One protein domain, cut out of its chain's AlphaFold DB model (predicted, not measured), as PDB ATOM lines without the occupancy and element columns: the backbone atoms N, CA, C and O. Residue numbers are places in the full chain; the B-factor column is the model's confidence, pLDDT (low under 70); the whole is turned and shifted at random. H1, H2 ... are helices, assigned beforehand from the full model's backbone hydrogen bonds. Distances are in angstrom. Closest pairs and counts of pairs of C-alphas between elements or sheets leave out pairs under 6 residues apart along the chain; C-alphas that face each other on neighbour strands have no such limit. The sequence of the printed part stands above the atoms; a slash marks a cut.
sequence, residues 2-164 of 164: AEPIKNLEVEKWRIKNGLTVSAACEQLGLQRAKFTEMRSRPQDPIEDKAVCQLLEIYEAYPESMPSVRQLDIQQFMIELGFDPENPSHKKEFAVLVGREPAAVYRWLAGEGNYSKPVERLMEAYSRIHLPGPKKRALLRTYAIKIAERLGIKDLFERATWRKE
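What this domain is: This is residues 2 to 164 of the 164 residues of an uncharacterized protein of Cupriavidus nantongensis (UniProt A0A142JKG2). Helices H4 and H8 run side by side through the middle, and the long helix H9 crosses H4 on one side. At one end of the longest axis sits a cluster of three short helices, H1, H2 and H3, with H2 reaching the middle pair; at the other end sit H5, H6 and H7, and the short H10 lies close by H6. The printed part has 163 residues with ten named helices, H1 to H10 in order along the chain, and no named strand; it is all helix, with the helices mostly crossed. The whole is compact and rounded, with a radius of gyration of the C-alphas of 15.2 A and spans of 42 by 37 by 29 A.

How they stand to each other: H1, residues 8 to 16, and H2, residues 21 to 28, are close but not clearly touching, with the C-alphas of Arg 14 and Ala 24 closest at 5.9 A. H3, residues 32 to 40, touches H2, about perpendicular at 80 degrees; their closest C-alphas, those of Cys 25 and Arg 32, are 6.2 A apart. H3 and H1 only just touch, with 3 pairs of C-alphas within 8 A, and only at their ends; Leu 8 and Arg 39 have the closest C-alphas, 6.9 A apart. H4, residues 49 to 60, only just touches H2, with 3 pairs of C-alphas within 8 A and with its residues 51 to 55 alone; the closest C-alphas, those of Leu 28 and Val 51, are 6.0 A apart. H5, residues 73 to 79, is apart from H4. H6, residues 87 to 96, and H4 are near each other. H7, residues 101 to 108, touches H6, about perpendicular at 76 degrees, with the C-alphas of Lys 91 and Pro 101 closest at 4.9 A. H7 only just touches H5, with 3 pairs of C-alphas within 8 A; those of Gln 74 and Leu 108 are closest at 6.9 A. H8, residues 116 to 127, touches H4 with 11 pairs of C-alphas within 8 A, the closest being those of Ala 50 and Pro 117 at 5.6 A. These two run the same way at a shallow tilt of 32 degrees, only just short of steep. H8 also touches H2, with its residues 116 to 120 alone; the C-alphas of Leu 28 and Pro 117 are closest at 5.7 A. H9, residues 132 to 150, touches H4 with its residues 142 to 146 alone, opposite ways at a steep tilt of 65 degrees; the closest C-alphas are those of Gln 53 and Tyr 142, 6.2 A apart. H9 touches H6 with its residues 139 to 143 alone, with the C-alphas of Leu 96 and Leu 139 closest at 5.9 A. H10, residues 155 to 158, only just touches H6, with 3 pairs of C-alphas within 8 A; those of Glu 92 and Phe 156 are closest at 6.6 A. In H1 to H9 every backbone O i to N i+4 pair is within hydrogen-bond range; H10 is too short for such a pair.

Where its parts are: H1 begins at C-alpha 8, (186.069, 114.771, 122.219), and measures 12.3 A from first to last C-alpha. H2 measures 10.5 A and H3 12.7 A. H4 measures 16.8 A, H5 9.7 A, H6 14.4 A, H7 11.1 A and H8 16.6 A. H9, the longest helix, runs 27.1 A from C-alpha 132 at (153.909, 113.110, 117.729) to C-alpha 150 at (175.774, 108.045, 132.899). H10 measures 5.6 A and ends at C-alpha 158, (162.325, 109.400, 139.567).

The domain as a whole: The two C-alphas farthest apart, those of Ser 40 and Glu 85, are 42.7 A from each other. The printed part has no cut. The link from H4 to H5, residues 61 to 72, is long. The mean pLDDT of the printed part is 94.1, and residues 67 to 69, within that link, are under 70.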
ATOM      1  N   ALA A   2     178.140 101.192 129.284       77.81
ATOM      2  CA  ALA A   2     178.560 102.092 128.210       77.81
ATOM      3  C   ALA A   2     179.218 103.351 128.800       77.81
ATOM      4  O   ALA A   2     178.767 103.847 129.831       77.81
ATOM      5  N   GLU A   3     180.282 103.856 128.172       89.88
ATOM      6  CA  GLU A   3     180.958 105.071 128.641       89.88
ATOM      7  C   GLU A   3     180.098 106.331 128.399       89.88
ATOM      8  O   GLU A   3     179.384 106.405 127.382       89.88
ATOM      9  N   PRO A   4     180.198 107.349 129.282       94.56
ATOM     10  CA  PRO A   4     179.666 108.683 129.025       94.56
ATOM     11  C   PRO A   4     180.155 109.245 127.688       94.56
ATOM     12  O   PRO A   4     181.289 109.004 127.276       94.56
ATOM     13  N   ILE A   5     179.316 110.048 127.030       96.06
ATOM     14  CA  ILE A   5     179.741 110.793 125.840       96.06
ATOM     15  C   ILE A   5     180.767 111.838 126.287       96.06
ATOM     16  O   ILE A   5     180.484 112.638 127.177       96.06
ATOM     17  N   LYS A   6     181.959 111.801 125.691       97.56
ATOM     18  CA  LYS A   6     183.092 112.669 126.036       97.56
ATOM     19  C   LYS A   6     183.077 113.950 125.209       97.56
ATOM     20  O   LYS A   6     182.580 113.962 124.085       97.56
ATOM     21  N   ASN A   7     183.696 115.009 125.721       97.62
ATOM     22  CA  ASN A   7     183.861 116.276 125.006       97.62
ATOM     23  C   ASN A   7     184.533 116.108 123.631       97.62
ATOM     24  O   ASN A   7     184.193 116.821 122.687       97.62
ATOM     25  N   LEU A   8     185.439 115.133 123.492       97.38
ATOM     26  CA  LEU A   8     186.069 114.771 122.219       97.38
ATOM     27  C   LEU A   8     185.054 114.448 121.109       97.38
ATOM     28  O   LEU A   8     185.323 114.722 119.939       97.38
ATOM     29  N   GLU A   9     183.891 113.894 121.452       97.25
ATOM     30  CA  GLU A   9     182.878 113.497 120.471       97.25
ATOM     31  C   GLU A   9     182.266 114.704 119.748       97.25
ATOM     32  O   GLU A   9     181.923 114.599 118.573       97.25
ATOM     33  N   VAL A  10     182.234 115.882 120.386       97.19
ATOM     34  CA  VAL A  10     181.819 117.134 119.730       97.19
ATOM     35  C   VAL A  10     182.786 117.515 118.609       97.19
ATOM     36  O   VAL A  10     182.360 117.882 117.513       97.19
ATOM     37  N   GLU A  11     184.092 117.412 118.861       96.81
ATOM     38  CA  GLU A  11     185.116 117.758 117.870       96.81
ATOM     39  C   GLU A  11     185.143 116.739 116.723       96.81
ATOM     40  O   GLU A  11     185.214 117.128 115.555       96.81
ATOM     41  N   LYS A  12     185.000 115.443 117.033       97.31
ATOM     42  CA  LYS A  12     184.858 114.388 116.016       97.31
ATOM     43  C   LYS A  12     183.637 114.622 115.131       97.31
ATOM     44  O   LYS A  12     183.766 114.596 113.910       97.31
ATOM     45  N   TRP A  13     182.477 114.890 115.733       96.69
ATOM     46  CA  TRP A  13     181.245 115.180 115.001       96.69
ATOM     47  C   TRP A  13     181.393 116.418 114.109       96.69
ATOM     48  O   TRP A  13     181.027 116.375 112.932       96.69
ATOM     49  N   ARG A  14     182.001 117.497 114.620       96.88
ATOM     50  CA  ARG A  14     182.272 118.713 113.842       96.88
ATOM     51  C   ARG A  14     183.120 118.412 112.604       96.88
ATOM     52  O   ARG A  14     182.762 118.838 111.509       96.88
ATOM     53  N   ILE A  15     184.244 117.709 112.781       97.12
ATOM     54  CA  ILE A  15     185.170 117.373 111.688       97.12
ATOM     55  C   ILE A  15     184.481 116.473 110.663       97.12
ATOM     56  O   ILE A  15     184.544 116.760 109.469       97.12
ATOM     57  N   LYS A  16     183.779 115.434 111.129       96.19
ATOM     58  CA  LYS A  16     183.037 114.496 110.277       96.19
ATOM     59  C   LYS A  16     182.050 115.209 109.349       96.19
ATOM     60  O   LYS A  16     181.921 114.825 108.195       96.19
ATOM     61  N   ASN A  17     181.380 116.247 109.845       94.06
ATOM     62  CA  ASN A  17     180.371 116.996 109.097       94.06
ATOM     63  C   ASN A  17     180.932 118.237 108.375       94.06
ATOM     64  O   ASN A  17     180.162 119.056 107.883       94.06
ATOM     65  N   GLY A  18     182.259 118.421 108.332       95.31
ATOM     66  CA  GLY A  18     182.883 119.569 107.661       95.31
ATOM     67  C   GLY A  18     182.500 120.927 108.261       95.31
ATOM     68  O   GLY A  18     182.562 121.952 107.584       95.31
ATOM     69  N   LEU A  19     182.083 120.954 109.530       95.06
ATOM     70  CA  LEU A  19     181.550 122.151 110.167       95.06
ATOM     71  C   LEU A  19     182.670 123.067 110.671       95.06
ATOM     72  O   LEU A  19     183.657 122.636 111.284       95.06
ATOM     73  N   THR A  20     182.476 124.375 110.503       96.38
ATOM     74  CA  THR A  20     183.269 125.365 111.242       96.38
ATOM     75  C   THR A  20     182.941 125.282 112.734       96.38
ATOM     76  O   THR A  20     181.872 124.811 113.126       96.38
ATOM     77  N   VAL A  21     183.831 125.781 113.598       96.19
ATOM     78  CA  VAL A  21     183.543 125.864 115.046       96.19
ATOM     79  C   VAL A  21     182.272 126.674 115.305       96.19
ATOM     80  O   VAL A  21     181.468 126.290 116.147       96.19
ATOM     81  N   SER A  22     182.062 127.765 114.558       95.44
ATOM     82  CA  SER A  22     180.860 128.593 114.695       95.44
ATOM     83  C   SER A  22     179.597 127.828 114.308       95.44
ATOM     84  O   SER A  22     178.610 127.899 115.030       95.44
ATOM     85  N   ALA A  23     179.641 127.067 113.211       94.88
ATOM     86  CA  ALA A  23     178.510 126.257 112.777       94.88
ATOM     87  C   ALA A  23     178.200 125.140 113.785       94.88
ATOM     88  O   ALA A  23     177.049 124.965 114.159       94.88
ATOM     89  N   ALA A  24     179.214 124.441 114.305       95.81
ATOM     90  CA  ALA A  24     179.002 123.428 115.341       95.81
ATOM     91  C   ALA A  24     178.424 124.017 116.637       95.81
ATOM     92  O   ALA A  24     177.518 123.432 117.226       95.81
ATOM     93  N   CYS A  25     178.915 125.185 117.061       96.00
ATOM     94  CA  CYS A  25     178.363 125.900 118.209       96.00
ATOM     95  C   CYS A  25     176.885 126.239 117.995       96.00
ATOM     96  O   CYS A  25     176.066 125.974 118.868       96.00
ATOM     97  N   GLU A  26     176.539 126.758 116.818       94.44
ATOM     98  CA  GLU A  26     175.164 127.109 116.471       94.44
ATOM     99  C   GLU A  26     174.241 125.881 116.491       94.44
ATOM    100  O   GLU A  26     173.205 125.901 117.155       94.44
ATOM    101  N   GLN A  27     174.661 124.789 115.848       95.00
ATOM    102  CA  GLN A  27     173.896 123.542 115.738       95.00
ATOM    103  C   GLN A  27     173.703 122.827 117.086       95.00
ATOM    104  O   GLN A  27     172.674 122.189 117.306       95.00
ATOM    105  N   LEU A  28     174.663 122.943 118.009       96.12
ATOM    106  CA  LEU A  28     174.584 122.348 119.352       96.12
ATOM    107  C   LEU A  28     174.038 123.316 120.416       96.12
ATOM    108  O   LEU A  28     173.848 122.925 121.568       96.12
ATOM    109  N   GLY A  29     173.810 124.583 120.062       95.31
ATOM    110  CA  GLY A  29     173.394 125.624 121.004       95.31
ATOM    111  C   GLY A  29     174.475 125.986 122.029       95.31
ATOM    112  O   GLY A  29     174.161 126.412 123.139       95.31
ATOM    113  N   LEU A  30     175.748 125.791 121.681       96.44
ATOM    114  CA  LEU A  30     176.898 126.043 122.543       96.44
ATOM    115  C   LEU A  30     177.455 127.454 122.338       96.44
ATOM    116  O   LEU A  30     177.511 127.978 121.228       96.44
ATOM    117  N   GLN A  31     177.969 128.048 123.411       96.06
ATOM    118  CA  GLN A  31     178.822 129.229 123.298       96.06
ATOM    119  C   GLN A  31     180.222 128.824 122.821       96.06
ATOM    120  O   GLN A  31     180.751 127.793 123.240       96.06
ATOM    121  N   ARG A  32     180.882 129.680 122.029       96.00
ATOM    122  CA  ARG A  32     182.262 129.430 121.561       96.00
ATOM    123  C   ARG A  32     183.243 129.210 122.715       96.00
ATOM    124  O   ARG A  32     184.110 128.352 122.607       96.00
ATOM    125  N   ALA A  33     183.084 129.940 123.821       96.56
ATOM    126  CA  ALA A  33     183.905 129.757 125.017       96.56
ATOM    127  C   ALA A  33     183.738 128.350 125.615       96.56
ATOM    128  O   ALA A  33     184.734 127.692 125.909       96.56
ATOM    129  N   LYS A  34     182.495 127.851 125.701       96.31
ATOM    130  CA  LYS A  34     182.215 126.490 126.174       96.31
ATOM    131  C   LYS A  34     182.815 125.438 125.244       96.31
ATOM    132  O   LYS A  34     183.415 124.485 125.719       96.31
ATOM    133  N   PHE A  35     182.728 125.633 123.929       96.56
ATOM    134  CA  PHE A  35     183.365 124.737 122.959       96.56
ATOM    135  C   PHE A  35     184.893 124.686 123.140       96.56
ATOM    136  O   PHE A  35     185.492 123.612 123.126       96.56
ATOM    137  N   THR A  36     185.536 125.841 123.344       96.44
ATOM    138  CA  THR A  36     186.976 125.916 123.633       96.44
ATOM    139  C   THR A  36     187.340 125.196 124.932       96.44
ATOM    140  O   THR A  36     188.329 124.468 124.961       96.44
ATOM    141  N   GLU A  37     186.536 125.352 125.985       96.31
ATOM    142  CA  GLU A  37     186.714 124.622 127.246       96.31
ATOM    143  C   GLU A  37     186.592 123.102 127.041       96.31
ATOM    144  O   GLU A  37     187.451 122.343 127.477       96.31
ATOM    145  N   MET A  38     185.574 122.643 126.310       96.94
ATOM    146  CA  MET A  38     185.396 121.218 126.004       96.94
ATOM    147  C   MET A  38     186.620 120.641 125.277       96.94
ATOM    148  O   MET A  38     187.060 119.530 125.569       96.94
ATOM    149  N   ARG A  39     187.233 121.418 124.375       95.75
ATOM    150  CA  ARG A  39     188.467 121.025 123.680       95.75
ATOM    151  C   ARG A  39     189.694 120.929 124.584       95.75
ATOM    152  O   ARG A  39     190.586 120.148 124.261       95.75
ATOM    153  N   SER A  40     189.774 121.704 125.667       97.06
ATOM    154  CA  SER A  40     190.895 121.604 126.612       97.06
ATOM    155  C   SER A  40     190.755 120.414 127.563       97.06
ATOM    156  O   SER A  40     191.747 119.983 128.146       97.06
ATOM    157  N   ARG A  41     189.550 119.839 127.671       97.00
ATOM    158  CA  ARG A  41     189.252 118.650 128.482       97.00
ATOM    159  C   ARG A  41     188.547 117.568 127.657       97.00
ATOM    160  O   ARG A  41     187.390 117.241 127.920       97.00
ATOM    161  N   PRO A  42     189.213 116.989 126.641       97.06
ATOM    162  CA  PRO A  42     188.568 116.105 125.670       97.06
ATOM    163  C   PRO A  42     188.052 114.791 126.271       97.06
ATOM    164  O   PRO A  42     187.142 114.188 125.705       97.06
ATOM    165  N   GLN A  43     188.623 114.338 127.390       97.44
ATOM    166  CA  GLN A  43     188.230 113.090 128.054       97.44
ATOM    167  C   GLN A  43     187.095 113.271 129.069       97.44
ATOM    168  O   GLN A  43     186.510 112.274 129.491       97.44
ATOM    169  N   ASP A  44     186.769 114.513 129.435       96.94
ATOM    170  CA  ASP A  44     185.691 114.794 130.379       96.94
ATOM    171  C   ASP A  44     184.328 114.485 129.739       96.94
ATOM    172  O   ASP A  44     184.147 114.674 128.527       96.94
ATOM    173  N   PRO A  45     183.351 114.012 130.530       96.25
ATOM    174  CA  PRO A  45     182.003 113.768 130.043       96.25
ATOM    175  C   PRO A  45     181.292 115.079 129.687       96.25
ATOM    176  O   PRO A  45     181.442 116.095 130.365       96.25
ATOM    177  N   ILE A  46     180.437 115.034 128.666       96.25
ATOM    178  CA  ILE A  46     179.524 116.132 128.355       96.25
ATOM    179  C   ILE A  46     178.466 116.219 129.462       96.25
ATOM    180  O   ILE A  46     177.707 115.280 129.726       96.25
ATOM    181  N   GLU A  47     178.396 117.377 130.111       92.50
ATOM    182  CA  GLU A  47     177.464 117.614 131.214       92.50
ATOM    183  C   GLU A  47     176.035 117.883 130.726       92.50
ATOM    184  O   GLU A  47     175.077 117.409 131.344       92.50
ATOM    185  N   ASP A  48     175.871 118.594 129.606       96.62
ATOM    186  CA  ASP A  48     174.553 118.956 129.084       96.62
ATOM    187  C   ASP A  48     173.901 117.784 128.333       96.62
ATOM    188  O   ASP A  48     174.342 117.360 127.265       96.62
ATOM    189  N   LYS A  49     172.797 117.279 128.891       97.44
ATOM    190  CA  LYS A  49     172.054 116.134 128.349       97.44
ATOM    191  C   LYS A  49     171.396 116.435 127.004       97.44
ATOM    192  O   LYS A  49     171.272 115.524 126.192       97.44
ATOM    193  N   ALA A  50     171.019 117.687 126.746       97.56
ATOM    194  CA  ALA A  50     170.482 118.084 125.450       97.56
ATOM    195  C   ALA A  50     171.577 118.035 124.377       97.56
ATOM    196  O   ALA A  50     171.333 117.522 123.293       97.56
ATOM    197  N   VAL A  51     172.810 118.448 124.700       97.94
ATOM    198  CA  VAL A  51     173.962 118.318 123.783       97.94
ATOM    199  C   VAL A  51     174.271 116.847 123.499       97.94
ATOM    200  O   VAL A  51     174.474 116.479 122.345       97.94
ATOM    201  N   CYS A  52     174.242 115.985 124.522       97.94
ATOM    202  CA  CYS A  52     174.376 114.537 124.333       97.94
ATOM    203  C   CYS A  52     173.312 113.975 123.376       97.94
ATOM    204  O   CYS A  52     173.645 113.199 122.484       97.94
ATOM    205  N   GLN A  53     172.046 114.378 123.540       97.44
ATOM    206  CA  GLN A  53     170.964 113.959 122.643       97.44
ATOM    207  C   GLN A  53     171.148 114.495 121.225       97.44
ATOM    208  O   GLN A  53     170.904 113.762 120.274       97.44
ATOM    209  N   LEU A  54     171.609 115.737 121.076       97.44
ATOM    210  CA  LEU A  54     171.858 116.347 119.773       97.44
ATOM    211  C   LEU A  54     172.933 115.605 118.973       97.44
ATOM    212  O   LEU A  54     172.761 115.376 117.781       97.44
ATOM    213  N   LEU A  55     174.022 115.181 119.615       97.06
ATOM    214  CA  LEU A  55     175.056 114.399 118.931       97.06
ATOM    215  C   LEU A  55     174.508 113.067 118.405       97.06
ATOM    216  O   LEU A  55     174.800 112.676 117.279       97.06
ATOM    217  N   GLU A  56     173.691 112.391 119.208       95.75
ATOM    218  CA  GLU A  56     173.081 111.115 118.836       95.75
ATOM    219  C   GLU A  56     171.986 111.287 117.763       95.75
ATOM    220  O   GLU A  56     171.884 110.460 116.855       95.75
ATOM    221  N   ILE A  57     171.194 112.368 117.821       95.38
ATOM    222  CA  ILE A  57     170.129 112.612 116.840       95.38
ATOM    223  C   ILE A  57     170.682 113.069 115.493       95.38
ATOM    224  O   ILE A  57     170.201 112.599 114.472       95.38
ATOM    225  N   TYR A  58     171.713 113.916 115.459       95.75
ATOM    226  CA  TYR A  58     172.327 114.345 114.199       95.75
ATOM    227  C   TYR A  58     173.106 113.232 113.512       95.75
ATOM    228  O   TYR A  58     173.274 113.270 112.298       95.75
ATOM    229  N   GLU A  59     173.583 112.246 114.268       93.94
ATOM    230  CA  GLU A  59     174.185 111.049 113.695       93.94
ATOM    231  C   GLU A  59     173.132 110.166 113.007       93.94
ATOM    232  O   GLU A  59     173.381 109.643 111.924       93.94
ATOM    233  N   ALA A  60     171.950 110.016 113.614       94.62
ATOM    234  CA  ALA A  60     170.877 109.173 113.083       94.62
ATOM    235  C   ALA A  60     169.985 109.870 112.038       94.62
ATOM    236  O   ALA A  60     169.467 109.204 111.146       94.62
ATOM    237  N   TYR A  61     169.820 111.189 112.148       94.88
ATOM    238  CA  TYR A  61     168.980 112.036 111.295       94.88
ATOM    239  C   TYR A  61     169.739 113.321 110.915       94.88
ATOM    240  O   TYR A  61     169.428 114.400 111.435       94.88
ATOM    241  N   PRO A  62     170.761 113.260 110.045       93.00
ATOM    242  CA  PRO A  62     171.549 114.439 109.669       93.00
ATOM    243  C   PRO A  62     170.711 115.584 109.073       93.00
ATOM    244  O   PRO A  62     171.018 116.757 109.273       93.00
ATOM    245  N   GLU A  63     169.608 115.273 108.392       91.12
ATOM    246  CA  GLU A  63     168.667 116.240 107.812       91.12
ATOM    247  C   GLU A  63     167.905 117.069 108.864       91.12
ATOM    248  O   GLU A  63     167.351 118.136 108.563       91.12
ATOM    249  N   SER A  64     167.896 116.589 110.112       92.56
ATOM    250  CA  SER A  64     167.270 117.266 111.245       92.56
ATOM    251  C   SER A  64     168.087 118.443 111.778       92.56
ATOM    252  O   SER A  64     167.583 119.166 112.631       92.56
ATOM    253  N   MET A  65     169.303 118.687 111.273       90.00
ATOM    254  CA  MET A  65     170.104 119.838 111.695       90.00
ATOM    255  C   MET A  65     169.311 121.167 111.559       90.00
ATOM    256  O   MET A  65     168.807 121.471 110.473       90.00
ATOM    257  N   PRO A  66     169.162 121.935 112.657       75.69
ATOM    258  CA  PRO A  66     168.517 123.237 112.754       75.69
ATOM    259  C   PRO A  66     168.736 124.223 111.605       75.69
ATOM    260  O   PRO A  66     169.853 124.424 111.118       75.69
ATOM    261  N   SER A  67     167.657 124.936 111.271       69.31
ATOM    262  CA  SER A  67     167.640 126.129 110.429       69.31
ATOM    263  C   SER A  67     166.775 127.208 111.102       69.31
ATOM    264  O   SER A  67     165.587 127.327 110.812       69.31
ATOM    265  N   VAL A  68     167.391 127.962 112.019       62.25
ATOM    266  CA  VAL A  68     166.895 129.200 112.659       62.25
ATOM    267  C   VAL A  68     165.363 129.266 112.797       62.25
ATOM    268  O   VAL A  68     164.702 130.065 112.132       62.25
ATOM    269  N   ARG A  69     164.785 128.441 113.679       67.75
ATOM    270  CA  ARG A  69     163.370 128.546 114.061       67.75
ATOM    271  C   ARG A  69     163.226 128.747 115.565       67.75
ATOM    272  O   ARG A  69     163.666 127.915 116.351       67.75
ATOM    273  N   GLN A  70     162.561 129.829 115.968       70.12
ATOM    274  CA  GLN A  70     162.085 129.955 117.343       70.12
ATOM    275  C   GLN A  70     160.904 128.999 117.533       70.12
ATOM    276  O   GLN A  70     159.965 129.004 116.735       70.12
ATOM    277  N   LEU A  71     160.971 128.163 118.565       81.12
ATOM    278  CA  LEU A  71     159.919 127.210 118.896       81.12
ATOM    279  C   LEU A  71     159.201 127.623 120.171       81.12
ATOM    280  O   LEU A  71     159.831 127.967 121.163       81.12
ATOM    281  N   ASP A  72     157.878 127.539 120.135       89.81
ATOM    282  CA  ASP A  72     157.052 127.625 121.328       89.81
ATOM    283  C   ASP A  72     157.087 126.270 122.053       89.81
ATOM    284  O   ASP A  72     156.815 125.218 121.465       89.81
ATOM    285  N   ILE A  73     157.464 126.288 123.331       92.56
ATOM    286  CA  ILE A  73     157.629 125.073 124.128       92.56
ATOM    287  C   ILE A  73     156.298 124.377 124.421       92.56
ATOM    288  O   ILE A  73     156.241 123.148 124.426       92.56
ATOM    289  N   GLN A  74     155.229 125.145 124.634       94.62
ATOM    290  CA  GLN A  74     153.896 124.616 124.884       94.62
ATOM    291  C   GLN A  74     153.368 123.942 123.618       94.62
ATOM    292  O   GLN A  74     152.884 122.811 123.673       94.62
ATOM    293  N   GLN A  75     153.551 124.586 122.465       93.94
ATOM    294  CA  GLN A  75     153.206 124.010 121.171       93.94
ATOM    295  C   GLN A  75     153.998 122.723 120.900       93.94
ATOM    296  O   GLN A  75     153.414 121.717 120.505       93.94
ATOM    297  N   PHE A  76     155.305 122.711 121.176       95.25
ATOM    298  CA  PHE A  76     156.125 121.510 121.007       95.25
ATOM    299  C   PHE A  76     155.688 120.368 121.940       95.25
ATOM    300  O   PHE A  76     155.643 119.210 121.525       95.25
ATOM    301  N   MET A  77     155.300 120.668 123.185       97.19
ATOM    302  CA  MET A  77     154.708 119.673 124.088       97.19
ATOM    303  C   MET A  77     153.424 119.069 123.503       97.19
ATOM    304  O   MET A  77     153.286 117.843 123.471       97.19
ATOM    305  N   ILE A  78     152.517 119.909 122.999       96.88
ATOM    306  CA  ILE A  78     151.260 119.470 122.375       96.88
ATOM    307  C   ILE A  78     151.540 118.594 121.146       96.88
ATOM    308  O   ILE A  78     150.934 117.535 120.994       96.88
ATOM    309  N   GLU A  79     152.508 118.970 120.307       95.25
ATOM    310  CA  GLU A  79     152.921 118.185 119.135       95.25
ATOM    311  C   GLU A  79     153.436 116.787 119.497       95.25
ATOM    312  O   GLU A  79     153.258 115.846 118.724       95.25
ATOM    313  N   LEU A  80     154.044 116.619 120.674       96.81
ATOM    314  CA  LEU A  80     154.475 115.320 121.202       96.81
ATOM    315  C   LEU A  80     153.332 114.512 121.846       96.81
ATOM    316  O   LEU A  80     153.549 113.371 122.268       96.81
ATOM    317  N   GLY A  81     152.124 115.075 121.914       96.88
ATOM    318  CA  GLY A  81     150.964 114.478 122.572       96.88
ATOM    319  C   GLY A  81     150.974 114.640 124.092       96.88
ATOM    320  O   GLY A  81     150.382 113.819 124.793       96.88
ATOM    321  N   PHE A  82     151.677 115.645 124.616       97.62
ATOM    322  CA  PHE A  82     151.580 116.021 126.022       97.62
ATOM    323  C   PHE A  82     150.443 117.015 126.253       97.62
ATOM    324  O   PHE A  82     150.078 117.802 125.386       97.62
ATOM    325  N   ASP A  83     149.940 116.987 127.480       97.12
ATOM    326  CA  ASP A  83     149.052 118.003 128.037       97.12
ATOM    327  C   ASP A  83     149.922 118.950 128.882       97.12
ATOM    328  O   ASP A  83     150.454 118.501 129.906       97.12
ATOM    329  N   PRO A  84     150.113 120.216 128.460       95.44
ATOM    330  CA  PRO A  84     150.908 121.199 129.184       95.44
ATOM    331  C   PRO A  84     150.335 121.607 130.533       95.44
ATOM    332  O   PRO A  84     151.039 122.295 131.254       95.44
ATOM    333  N   GLU A  85     149.126 121.191 130.912       95.88
ATOM    334  CA  GLU A  85     148.586 121.419 132.253       95.88
ATOM    335  C   GLU A  85     148.864 120.245 133.198       95.88
ATOM    336  O   GLU A  85     149.086 120.448 134.397       95.88
ATOM    337  N   ASN A  86     148.993 119.030 132.660       97.50
ATOM    338  CA  ASN A  86     149.196 117.810 133.433       97.50
ATOM    339  C   ASN A  86     150.601 117.750 134.090       97.50
ATOM    340  O   ASN A  86     151.622 117.684 133.392       97.50
ATOM    341  N   PRO A  87     150.695 117.682 135.436       96.56
ATOM    342  CA  PRO A  87     151.970 117.629 136.158       96.56
ATOM    343  C   PRO A  87     152.892 116.466 135.769       96.56
ATOM    344  O   PRO A  87     154.115 116.632 135.744       96.56
ATOM    345  N   SER A  88     152.334 115.292 135.469       96.75
ATOM    346  CA  SER A  88     153.110 114.112 135.071       96.75
ATOM    347  C   SER A  88     153.694 114.280 133.671       96.75
ATOM    348  O   SER A  88     154.845 113.916 133.436       96.75
ATOM    349  N   HIS A  89     152.950 114.915 132.762       97.50
ATOM    350  CA  HIS A  89     153.437 115.243 131.423       97.50
ATOM    351  C   HIS A  89     154.550 116.297 131.454       97.50
ATOM    352  O   HIS A  89     155.555 116.129 130.767       97.50
ATOM    353  N   LYS A  90     154.446 117.321 132.315       97.38
ATOM    354  CA  LYS A  90     155.530 118.299 132.546       97.38
ATOM    355  C   LYS A  90     156.823 117.621 133.008       97.38
ATOM    356  O   LYS A  90     157.900 117.934 132.504       97.38
ATOM    357  N   LYS A  91     156.718 116.681 133.958       97.56
ATOM    358  CA  LYS A  91     157.866 115.918 134.479       97.56
ATOM    359  C   LYS A  91     158.515 115.064 133.396       97.56
ATOM    360  O   LYS A  91     159.729 115.125 133.228       97.56
ATOM    361  N   GLU A  92     157.718 114.302 132.652       97.75
ATOM    362  CA  GLU A  92     158.244 113.473 131.569       97.75
ATOM    363  C   GLU A  92     158.900 114.327 130.484       97.75
ATOM    364  O   GLU A  92     160.024 114.044 130.083       97.75
ATOM    365  N   PHE A  93     158.243 115.405 130.055       98.00
ATOM    366  CA  PHE A  93     158.800 116.310 129.058       98.00
ATOM    367  C   PHE A  93     160.136 116.915 129.509       98.00
ATOM    368  O   PHE A  93     161.086 116.929 128.728       98.00
ATOM    369  N   ALA A  94     160.253 117.335 130.777       97.50
ATOM    370  CA  ALA A  94     161.507 117.850 131.329       97.50
ATOM    371  C   ALA A  94     162.650 116.842 131.187       97.50
ATOM    372  O   ALA A  94     163.732 117.182 130.700       97.50
ATOM    373  N   VAL A  95     162.379 115.585 131.545       97.75
ATOM    374  CA  VAL A  95     163.332 114.488 131.386       97.75
ATOM    375  C   VAL A  95     163.715 114.323 129.919       97.75
ATOM    376  O   VAL A  95     164.907 114.285 129.618       97.75
ATOM    377  N   LEU A  96     162.738 114.290 129.005       97.94
ATOM    378  CA  LEU A  96     162.989 114.122 127.570       97.94
ATOM    379  C   LEU A  96     163.894 115.211 126.997       97.94
ATOM    380  O   LEU A  96     164.759 114.898 126.191       97.94
ATOM    381  N   VAL A  97     163.774 116.461 127.447       96.94
ATOM    382  CA  VAL A  97     164.652 117.556 126.994       96.94
ATOM    383  C   VAL A  97     165.920 117.721 127.839       96.94
ATOM    384  O   VAL A  97     166.643 118.711 127.713       96.94
ATOM    385  N   GLY A  98     166.226 116.751 128.703       97.00
ATOM    386  CA  GLY A  98     167.484 116.721 129.440       97.00
ATOM    387  C   GLY A  98     167.556 117.713 130.604       97.00
ATOM    388  O   GLY A  98     168.635 118.248 130.876       97.00
ATOM    389  N   ARG A  99     166.424 118.025 131.246       97.19
ATOM    390  CA  ARG A  99     166.320 118.980 132.360       97.19
ATOM    391  C   ARG A  99     165.537 118.405 133.537       97.19
ATOM    392  O   ARG A  99     164.861 117.389 133.434       97.19
ATOM    393  N   GLU A 100     165.642 119.087 134.673       96.44
ATOM    394  CA  GLU A 100     164.828 118.797 135.855       96.44
ATOM    395  C   GLU A 100     163.417 119.392 135.698       96.44
ATOM    396  O   GLU A 100     163.283 120.464 135.093       96.44
ATOM    397  N   PRO A 101     162.374 118.782 136.296       95.94
ATOM    398  CA  PRO A 101     160.991 119.253 136.190       95.94
ATOM    399  C   PRO A 101     160.813 120.749 136.466       95.94
ATOM    400  O   PRO A 101     160.123 121.430 135.714       95.94
ATOM    401  N   ALA A 102     161.499 121.284 137.482       95.19
ATOM    402  CA  ALA A 102     161.433 122.699 137.856       95.19
ATOM    403  C   ALA A 102     161.782 123.673 136.711       95.19
ATOM    404  O   ALA A 102     161.335 124.817 136.721       95.19
ATOM    405  N   ALA A 103     162.571 123.249 135.716       95.19
ATOM    406  CA  ALA A 103     162.844 124.066 134.536       95.19
ATOM    407  C   ALA A 103     161.589 124.242 133.668       95.19
ATOM    408  O   ALA A 103     161.258 125.367 133.315       95.19
ATOM    409  N   VAL A 104     160.856 123.158 133.396       95.50
ATOM    410  CA  VAL A 104     159.647 123.188 132.555       95.50
ATOM    411  C   VAL A 104     158.523 123.984 133.204       95.50
ATOM    412  O   VAL A 104     157.872 124.761 132.515       95.50
ATOM    413  N   TYR A 105     158.330 123.857 134.521       95.00
ATOM    414  CA  TYR A 105     157.349 124.682 135.240       95.00
ATOM    415  C   TYR A 105     157.621 126.175 135.055       95.00
ATOM    416  O   TYR A 105     156.711 126.927 134.725       95.00
ATOM    417  N   ARG A 106     158.885 126.584 135.207       94.88
ATOM    418  CA  ARG A 106     159.310 127.969 135.005       94.88
ATOM    419  C   ARG A 106     159.083 128.441 133.570       94.88
ATOM    420  O   ARG A 106     158.502 129.498 133.366       94.88
ATOM    421  N   TRP A 107     159.449 127.632 132.576       94.75
ATOM    422  CA  TRP A 107     159.246 127.983 131.166       94.75
ATOM    423  C   TRP A 107     157.770 128.164 130.802       94.75
ATOM    424  O   TRP A 107     157.432 129.130 130.128       94.75
ATOM    425  N   LEU A 108     156.891 127.272 131.270       93.75
ATOM    426  CA  LEU A 108     155.448 127.355 131.003       93.75
ATOM    427  C   LEU A 108     154.770 128.513 131.748       93.75
ATOM    428  O   LEU A 108     153.767 129.032 131.275       93.75
ATOM    429  N   ALA A 109     155.327 128.952 132.879       93.06
ATOM    430  CA  ALA A 109     154.872 130.146 133.592       93.06
ATOM    431  C   ALA A 109     155.386 131.464 132.972       93.06
ATOM    432  O   ALA A 109     155.089 132.540 133.486       93.06
ATOM    433  N   GLY A 110     156.190 131.405 131.902       89.81
ATOM    434  CA  GLY A 110     156.884 132.574 131.348       89.81
ATOM    435  C   GLY A 110     158.035 133.083 132.227       89.81
ATOM    436  O   GLY A 110     158.595 134.151 131.980       89.81
ATOM    437  N   GLU A 111     158.419 132.323 133.251       88.38
ATOM    438  CA  GLU A 111     159.473 132.664 134.198       88.38
ATOM    439  C   GLU A 111     160.831 132.154 133.698       88.38
ATOM    440  O   GLU A 111     161.338 131.100 134.084       88.38
ATOM    441  N   GLY A 112     161.467 132.938 132.833       82.25
ATOM    442  CA  GLY A 112     162.792 132.638 132.295       82.25
ATOM    443  C   GLY A 112     162.770 131.787 131.026       82.25
ATOM    444  O   GLY A 112     161.730 131.376 130.525       82.25
ATOM    445  N   ASN A 113     163.962 131.540 130.480       87.88
ATOM    446  CA  ASN A 113     164.124 130.960 129.149       87.88
ATOM    447  C   ASN A 113     164.688 129.540 129.212       87.88
ATOM    448  O   ASN A 113     165.495 129.205 130.089       87.88
ATOM    449  N   TYR A 114     164.315 128.702 128.246       91.94
ATOM    450  CA  TYR A 114     165.047 127.468 128.000       91.94
ATOM    451  C   TYR A 114     166.413 127.785 127.382       91.94
ATOM    452  O   TYR A 114     166.608 128.758 126.655       91.94
ATOM    453  N   SER A 115     167.408 126.968 127.722       93.62
ATOM    454  CA  SER A 115     168.778 127.133 127.231       93.62
ATOM    455  C   SER A 115     168.870 126.823 125.734       93.62
ATOM    456  O   SER A 115     168.153 125.941 125.260       93.62
ATOM    457  N   LYS A 116     169.827 127.421 125.012       94.12
ATOM    458  CA  LYS A 116     170.004 127.145 123.575       94.12
ATOM    459  C   LYS A 116     170.171 125.669 123.190       94.12
ATOM    460  O   LYS A 116     169.580 125.300 122.183       94.12
ATOM    461  N   PRO A 117     170.855 124.795 123.951       96.25
ATOM    462  CA  PRO A 117     170.889 123.370 123.615       96.25
ATOM    463  C   PRO A 117     169.505 122.706 123.620       96.25
ATOM    464  O   PRO A 117     169.225 121.859 122.779       96.25
ATOM    465  N   VAL A 118     168.612 123.122 124.525       96.50
ATOM    466  CA  VAL A 118     167.219 122.639 124.557       96.50
ATOM    467  C   VAL A 118     166.453 123.153 123.348       96.50
ATOM    468  O   VAL A 118     165.740 122.383 122.718       96.50
ATOM    469  N   GLU A 119     166.637 124.421 122.979       94.94
ATOM    470  CA  GLU A 119     166.038 124.966 121.758       94.94
ATOM    471  C   GLU A 119     166.441 124.163 120.520       94.94
ATOM    472  O   GLU A 119     165.577 123.723 119.766       94.94
ATOM    473  N   ARG A 120     167.746 123.911 120.350       95.81
ATOM    474  CA  ARG A 120     168.267 123.125 119.226       95.81
ATOM    475  C   ARG A 120     167.752 121.699 119.234       95.81
ATOM    476  O   ARG A 120     167.443 121.171 118.173       95.81
ATOM    477  N   LEU A 121     167.610 121.096 120.412       96.44
ATOM    478  CA  LEU A 121     167.013 119.773 120.548       96.44
ATOM    479  C   LEU A 121     165.560 119.766 120.065       96.44
ATOM    480  O   LEU A 121     165.203 118.937 119.232       96.44
ATOM    481  N   MET A 122     164.732 120.701 120.535       95.44
ATOM    482  CA  MET A 122     163.342 120.807 120.077       95.44
ATOM    483  C   MET A 122     163.277 121.046 118.561       95.44
ATOM    484  O   MET A 122     162.486 120.411 117.864       95.44
ATOM    485  N   GLU A 123     164.159 121.898 118.034       94.44
ATOM    486  CA  GLU A 123     164.243 122.197 116.606       94.44
ATOM    487  C   GLU A 123     164.597 120.957 115.785       94.44
ATOM    488  O   GLU A 123     163.890 120.653 114.821       94.44
ATOM    489  N   ALA A 124     165.596 120.185 116.212       95.06
ATOM    490  CA  ALA A 124     165.974 118.942 115.557       95.06
ATOM    491  C   ALA A 124     164.789 117.968 115.468       95.06
ATOM    492  O   ALA A 124     164.417 117.514 114.385       95.06
ATOM    493  N   TYR A 125     164.095 117.725 116.582       94.88
ATOM    494  CA  TYR A 125     162.936 116.827 116.593       94.88
ATOM    495  C   TYR A 125     161.723 117.374 115.829       94.88
ATOM    496  O   TYR A 125     160.935 116.598 115.276       94.88
ATOM    497  N   SER A 126     161.561 118.696 115.737       92.06
ATOM    498  CA  SER A 126     160.505 119.299 114.915       92.06
ATOM    499  C   SER A 126     160.683 118.967 113.425       92.06
ATOM    500  O   SER A 126     159.693 118.715 112.738       92.06
ATOM    501  N   ARG A 127     161.937 118.855 112.959       92.38
ATOM    502  CA  ARG A 127     162.312 118.567 111.562       92.38
ATOM    503  C   ARG A 127     162.264 117.084 111.195       92.38
ATOM    504  O   ARG A 127     162.239 116.746 110.014       92.38
ATOM    505  N   ILE A 128     162.223 116.196 112.185       93.38
ATOM    506  CA  ILE A 128     162.043 114.762 111.952       93.38
ATOM    507  C   ILE A 128     160.581 114.503 111.564       93.38
ATOM    508  O   ILE A 128     159.655 114.816 112.318       93.38
ATOM    509  N   HIS A 129     160.364 113.906 110.392       91.81
ATOM    510  CA  HIS A 129     159.035 113.641 109.833       91.81
ATOM    511  C   HIS A 129     158.409 112.384 110.453       91.81
ATOM    512  O   HIS A 129     158.318 111.326 109.834       91.81
ATOM    513  N   LEU A 130     157.982 112.501 111.708       94.44
ATOM    514  CA  LEU A 130     157.294 111.448 112.453       94.44
ATOM    515  C   LEU A 130     156.029 111.996 113.133       94.44
ATOM    516  O   LEU A 130     156.006 113.156 113.533       94.44
ATOM    517  N   PRO A 131     154.982 111.178 113.335       95.12
ATOM    518  CA  PRO A 131     153.865 111.538 114.204       95.12
ATOM    519  C   PRO A 131     154.322 111.811 115.643       95.12
ATOM    520  O   PRO A 131     155.248 111.158 116.130       95.12
ATOM    521  N   GLY A 132     153.617 112.699 116.349       94.62
ATOM    522  CA  GLY A 132     153.909 113.110 117.729       94.62
ATOM    523  C   GLY A 132     154.274 111.974 118.693       94.62
ATOM    524  O   GLY A 132     155.383 111.974 119.232       94.62
ATOM    525  N   PRO A 133     153.429 110.935 118.839       95.50
ATOM    526  CA  PRO A 133     153.731 109.800 119.712       95.50
ATOM    527  C   PRO A 133     155.022 109.056 119.339       95.50
ATOM    528  O   PRO A 133     155.753 108.603 120.219       95.50
ATOM    529  N   LYS A 134     155.347 108.965 118.040       96.69
ATOM    530  CA  LYS A 134     156.599 108.349 117.572       96.69
ATOM    531  C   LYS A 134     157.807 109.246 117.854       96.69
ATOM    532  O   LYS A 134     158.845 108.727 118.251       96.69
ATOM    533  N   LYS A 135     157.675 110.573 117.723       96.31
ATOM    534  CA  LYS A 135     158.722 111.529 118.137       96.31
ATOM    535  C   LYS A 135     158.996 111.448 119.638       96.31
ATOM    536  O   LYS A 135     160.152 111.397 120.040       96.31
ATOM    537  N   ARG A 136     157.944 111.379 120.464       97.38
ATOM    538  CA  ARG A 136     158.064 111.196 121.920       97.38
ATOM    539  C   ARG A 136     158.780 109.892 122.263       97.38
ATOM    540  O   ARG A 136     159.678 109.900 123.100       97.38
ATOM    541  N   ALA A 137     158.415 108.789 121.608       97.69
ATOM    542  CA  ALA A 137     159.096 107.509 121.788       97.69
ATOM    543  C   ALA A 137     160.584 107.596 121.408       97.69
ATOM    544  O   ALA A 137     161.427 107.112 122.155       97.69
ATOM    545  N   LEU A 138     160.912 108.280 120.306       97.44
ATOM    546  CA  LEU A 138     162.292 108.493 119.871       97.44
ATOM    547  C   LEU A 138     163.101 109.317 120.889       97.44
ATOM    548  O   LEU A 138     164.166 108.872 121.313       97.44
ATOM    549  N   LEU A 139     162.566 110.456 121.352       97.19
ATOM    550  CA  LEU A 139     163.151 111.250 122.446       97.19
ATOM    551  C   LEU A 139     163.423 110.376 123.674       97.19
ATOM    552  O   LEU A 139     164.504 110.422 124.261       97.19
ATOM    553  N   ARG A 140     162.444 109.540 124.042       97.88
ATOM    554  CA  ARG A 140     162.546 108.641 125.192       97.88
ATOM    555  C   ARG A 140     163.688 107.646 125.016       97.88
ATOM    556  O   ARG A 140     164.474 107.478 125.943       97.88
ATOM    557  N   THR A 141     163.823 107.035 123.841       97.06
ATOM    558  CA  THR A 141     164.917 106.107 123.527       97.06
ATOM    559  C   THR A 141     166.287 106.755 123.725       97.06
ATOM    560  O   THR A 141     167.143 106.174 124.392       97.06
ATOM    561  N   TYR A 142     166.501 107.970 123.209       96.88
ATOM    562  CA  TYR A 142     167.787 108.655 123.369       96.88
ATOM    563  C   TYR A 142     168.038 109.130 124.803       96.88
ATOM    564  O   TYR A 142     169.167 109.028 125.286       96.88
ATOM    565  N   ALA A 143     167.004 109.581 125.518       97.38
ATOM    566  CA  ALA A 143     167.122 109.927 126.931       97.38
ATOM    567  C   ALA A 143     167.542 108.712 127.783       97.38
ATOM    568  O   ALA A 143     168.478 108.824 128.577       97.38
ATOM    569  N   ILE A 144     166.930 107.539 127.569       96.62
ATOM    570  CA  ILE A 144     167.314 106.283 128.245       96.62
ATOM    571  C   ILE A 144     168.764 105.924 127.918       96.62
ATOM    572  O   ILE A 144     169.565 105.740 128.829       96.62
ATOM    573  N   LYS A 145     169.131 105.922 126.629       95.62
ATOM    574  CA  LYS A 145     170.496 105.616 126.173       95.62
ATOM    575  C   LYS A 145     171.550 106.496 126.858       95.62
ATOM    576  O   LYS A 145     172.635 106.028 127.201       95.62
ATOM    577  N   ILE A 146     171.254 107.779 127.065       96.25
ATOM    578  CA  ILE A 146     172.164 108.708 127.750       96.25
ATOM    579  C   ILE A 146     172.195 108.455 129.255       96.25
ATOM    580  O   ILE A 146     173.275 108.483 129.844       96.25
ATOM    581  N   ALA A 147     171.050 108.196 129.885       95.44
ATOM    582  CA  ALA A 147     170.999 107.863 131.305       95.44
ATOM    583  C   ALA A 147     171.801 106.596 131.622       95.44
ATOM    584  O   ALA A 147     172.615 106.616 132.546       95.44
ATOM    585  N   GLU A 148     171.681 105.552 130.800       94.38
ATOM    586  CA  GLU A 148     172.461 104.316 130.922       94.38
ATOM    587  C   GLU A 148     173.972 104.577 130.863       94.38
ATOM    588  O   GLU A 148     174.719 104.100 131.719       94.38
ATOM    589  N   ARG A 149     174.428 105.394 129.904       94.31
ATOM    590  CA  ARG A 149     175.841 105.805 129.785       94.31
ATOM    591  C   ARG A 149     176.342 106.596 130.991       94.31
ATOM    592  O   ARG A 149     177.536 106.606 131.279       94.31
ATOM    593  N   LEU A 150     175.449 107.289 131.692       92.50
ATOM    594  CA  LEU A 150     175.774 108.045 132.899       92.50
ATOM    595  C   LEU A 150     175.619 107.217 134.179       92.50
ATOM    596  O   LEU A 150     176.017 107.695 135.242       92.50
ATOM    597  N   GLY A 151     175.083 105.997 134.099       92.50
ATOM    598  CA  GLY A 151     174.762 105.173 135.263       92.50
ATOM    599  C   GLY A 151     173.558 105.686 136.058       92.50
ATOM    600  O   GLY A 151     173.481 105.449 137.260       92.50
ATOM    601  N   ILE A 152     172.645 106.418 135.418       93.56
ATOM    602  CA  ILE A 152     171.386 106.871 136.018       93.56
ATOM    603  C   ILE A 152     170.338 105.785 135.774       93.56
ATOM    604  O   ILE A 152     170.050 105.445 134.626       93.56
ATOM    605  N   LYS A 153     169.776 105.249 136.857       91.19
ATOM    606  CA  LYS A 153     168.695 104.258 136.830       91.19
ATOM    607  C   LYS A 153     167.343 104.935 137.030       91.19
ATOM    608  O   LYS A 153     167.277 106.032 137.583       91.19
ATOM    609  N   ASP A 154     166.290 104.283 136.544       92.62
ATOM    610  CA  ASP A 154     164.890 104.646 136.808       92.62
ATOM    611  C   ASP A 154     164.552 106.108 136.458       92.62
ATOM    612  O   ASP A 154     163.741 106.768 137.109       92.62
ATOM    613  N   LEU A 155     165.182 106.617 135.387       95.06
ATOM    614  CA  LEU A 155     165.136 108.018 134.950       95.06
ATOM    615  C   LEU A 155     163.707 108.588 134.929       95.06
ATOM    616  O   LEU A 155     163.475 109.710 135.375       95.06
ATOM    617  N   PHE A 156     162.751 107.819 134.405       94.62
ATOM    618  CA  PHE A 156     161.360 108.257 134.265       94.62
ATOM    619  C   PHE A 156     160.505 108.017 135.509       94.62
ATOM    620  O   PHE A 156     159.512 108.716 135.678       94.62
ATOM    621  N   GLU A 157     160.879 107.076 136.376       93.31
ATOM    622  CA  GLU A 157     160.181 106.849 137.647       93.31
ATOM    623  C   GLU A 157     160.529 107.959 138.643       93.31
ATOM    624  O   GLU A 157     159.655 108.517 139.305       93.31
ATOM    625  N   ARG A 158     161.810 108.346 138.684       93.25
ATOM    626  CA  ARG A 158     162.325 109.400 139.567       93.25
ATOM    627  C   ARG A 158     162.216 110.803 138.969       93.25
ATOM    628  O   ARG A 158     162.297 111.788 139.699       93.25
ATOM    629  N   ALA A 159     162.046 110.895 137.651       94.25
ATOM    630  CA  ALA A 159     161.985 112.136 136.883       94.25
ATOM    631  C   ALA A 159     163.158 113.103 137.159       94.25
ATOM    632  O   ALA A 159     162.955 114.314 137.267       94.25
ATOM    633  N   THR A 160     164.379 112.575 137.291       94.31
ATOM    634  CA  THR A 160     165.583 113.360 137.606       94.31
ATOM    635  C   THR A 160     166.824 112.811 136.912       94.31
ATOM    636  O   THR A 160     166.991 111.601 136.780       94.31
ATOM    637  N   TRP A 161     167.726 113.705 136.500       94.44
ATOM    638  CA  TRP A 161     169.015 113.352 135.895       94.44
ATOM    639  C   TRP A 161     170.138 113.201 136.932       94.44
ATOM    640  O   TRP A 161     171.316 113.094 136.577       94.44
ATOM    641  N   ARG A 162     169.797 113.223 138.224       91.62
ATOM    642  CA  ARG A 162     170.751 113.081 139.326       91.62
ATOM    643  C   ARG A 162     171.055 111.611 139.603       91.62
ATOM    644  O   ARG A 162     170.164 110.764 139.591       91.62
ATOM    645  N   LYS A 163     172.326 111.323 139.889       86.81
ATOM    646  CA  LYS A 163     172.747 110.020 140.419       86.81
ATOM    647  C   LYS A 163     172.252 109.858 141.859       86.81
ATOM    648  O   LYS A 163     172.004 110.858 142.532       86.81
ATOM    649  N   GLU A 164     172.067 108.608 142.275       71.56
ATOM    650  CA  GLU A 164     171.952 108.246 143.699       71.56
ATOM    651  C   GLU A 164     173.315 108.288 144.381       71.56
ATOM    652  O   GLU A 164     174.320 107.997 143.687       71.56
TER     653      GLU A 164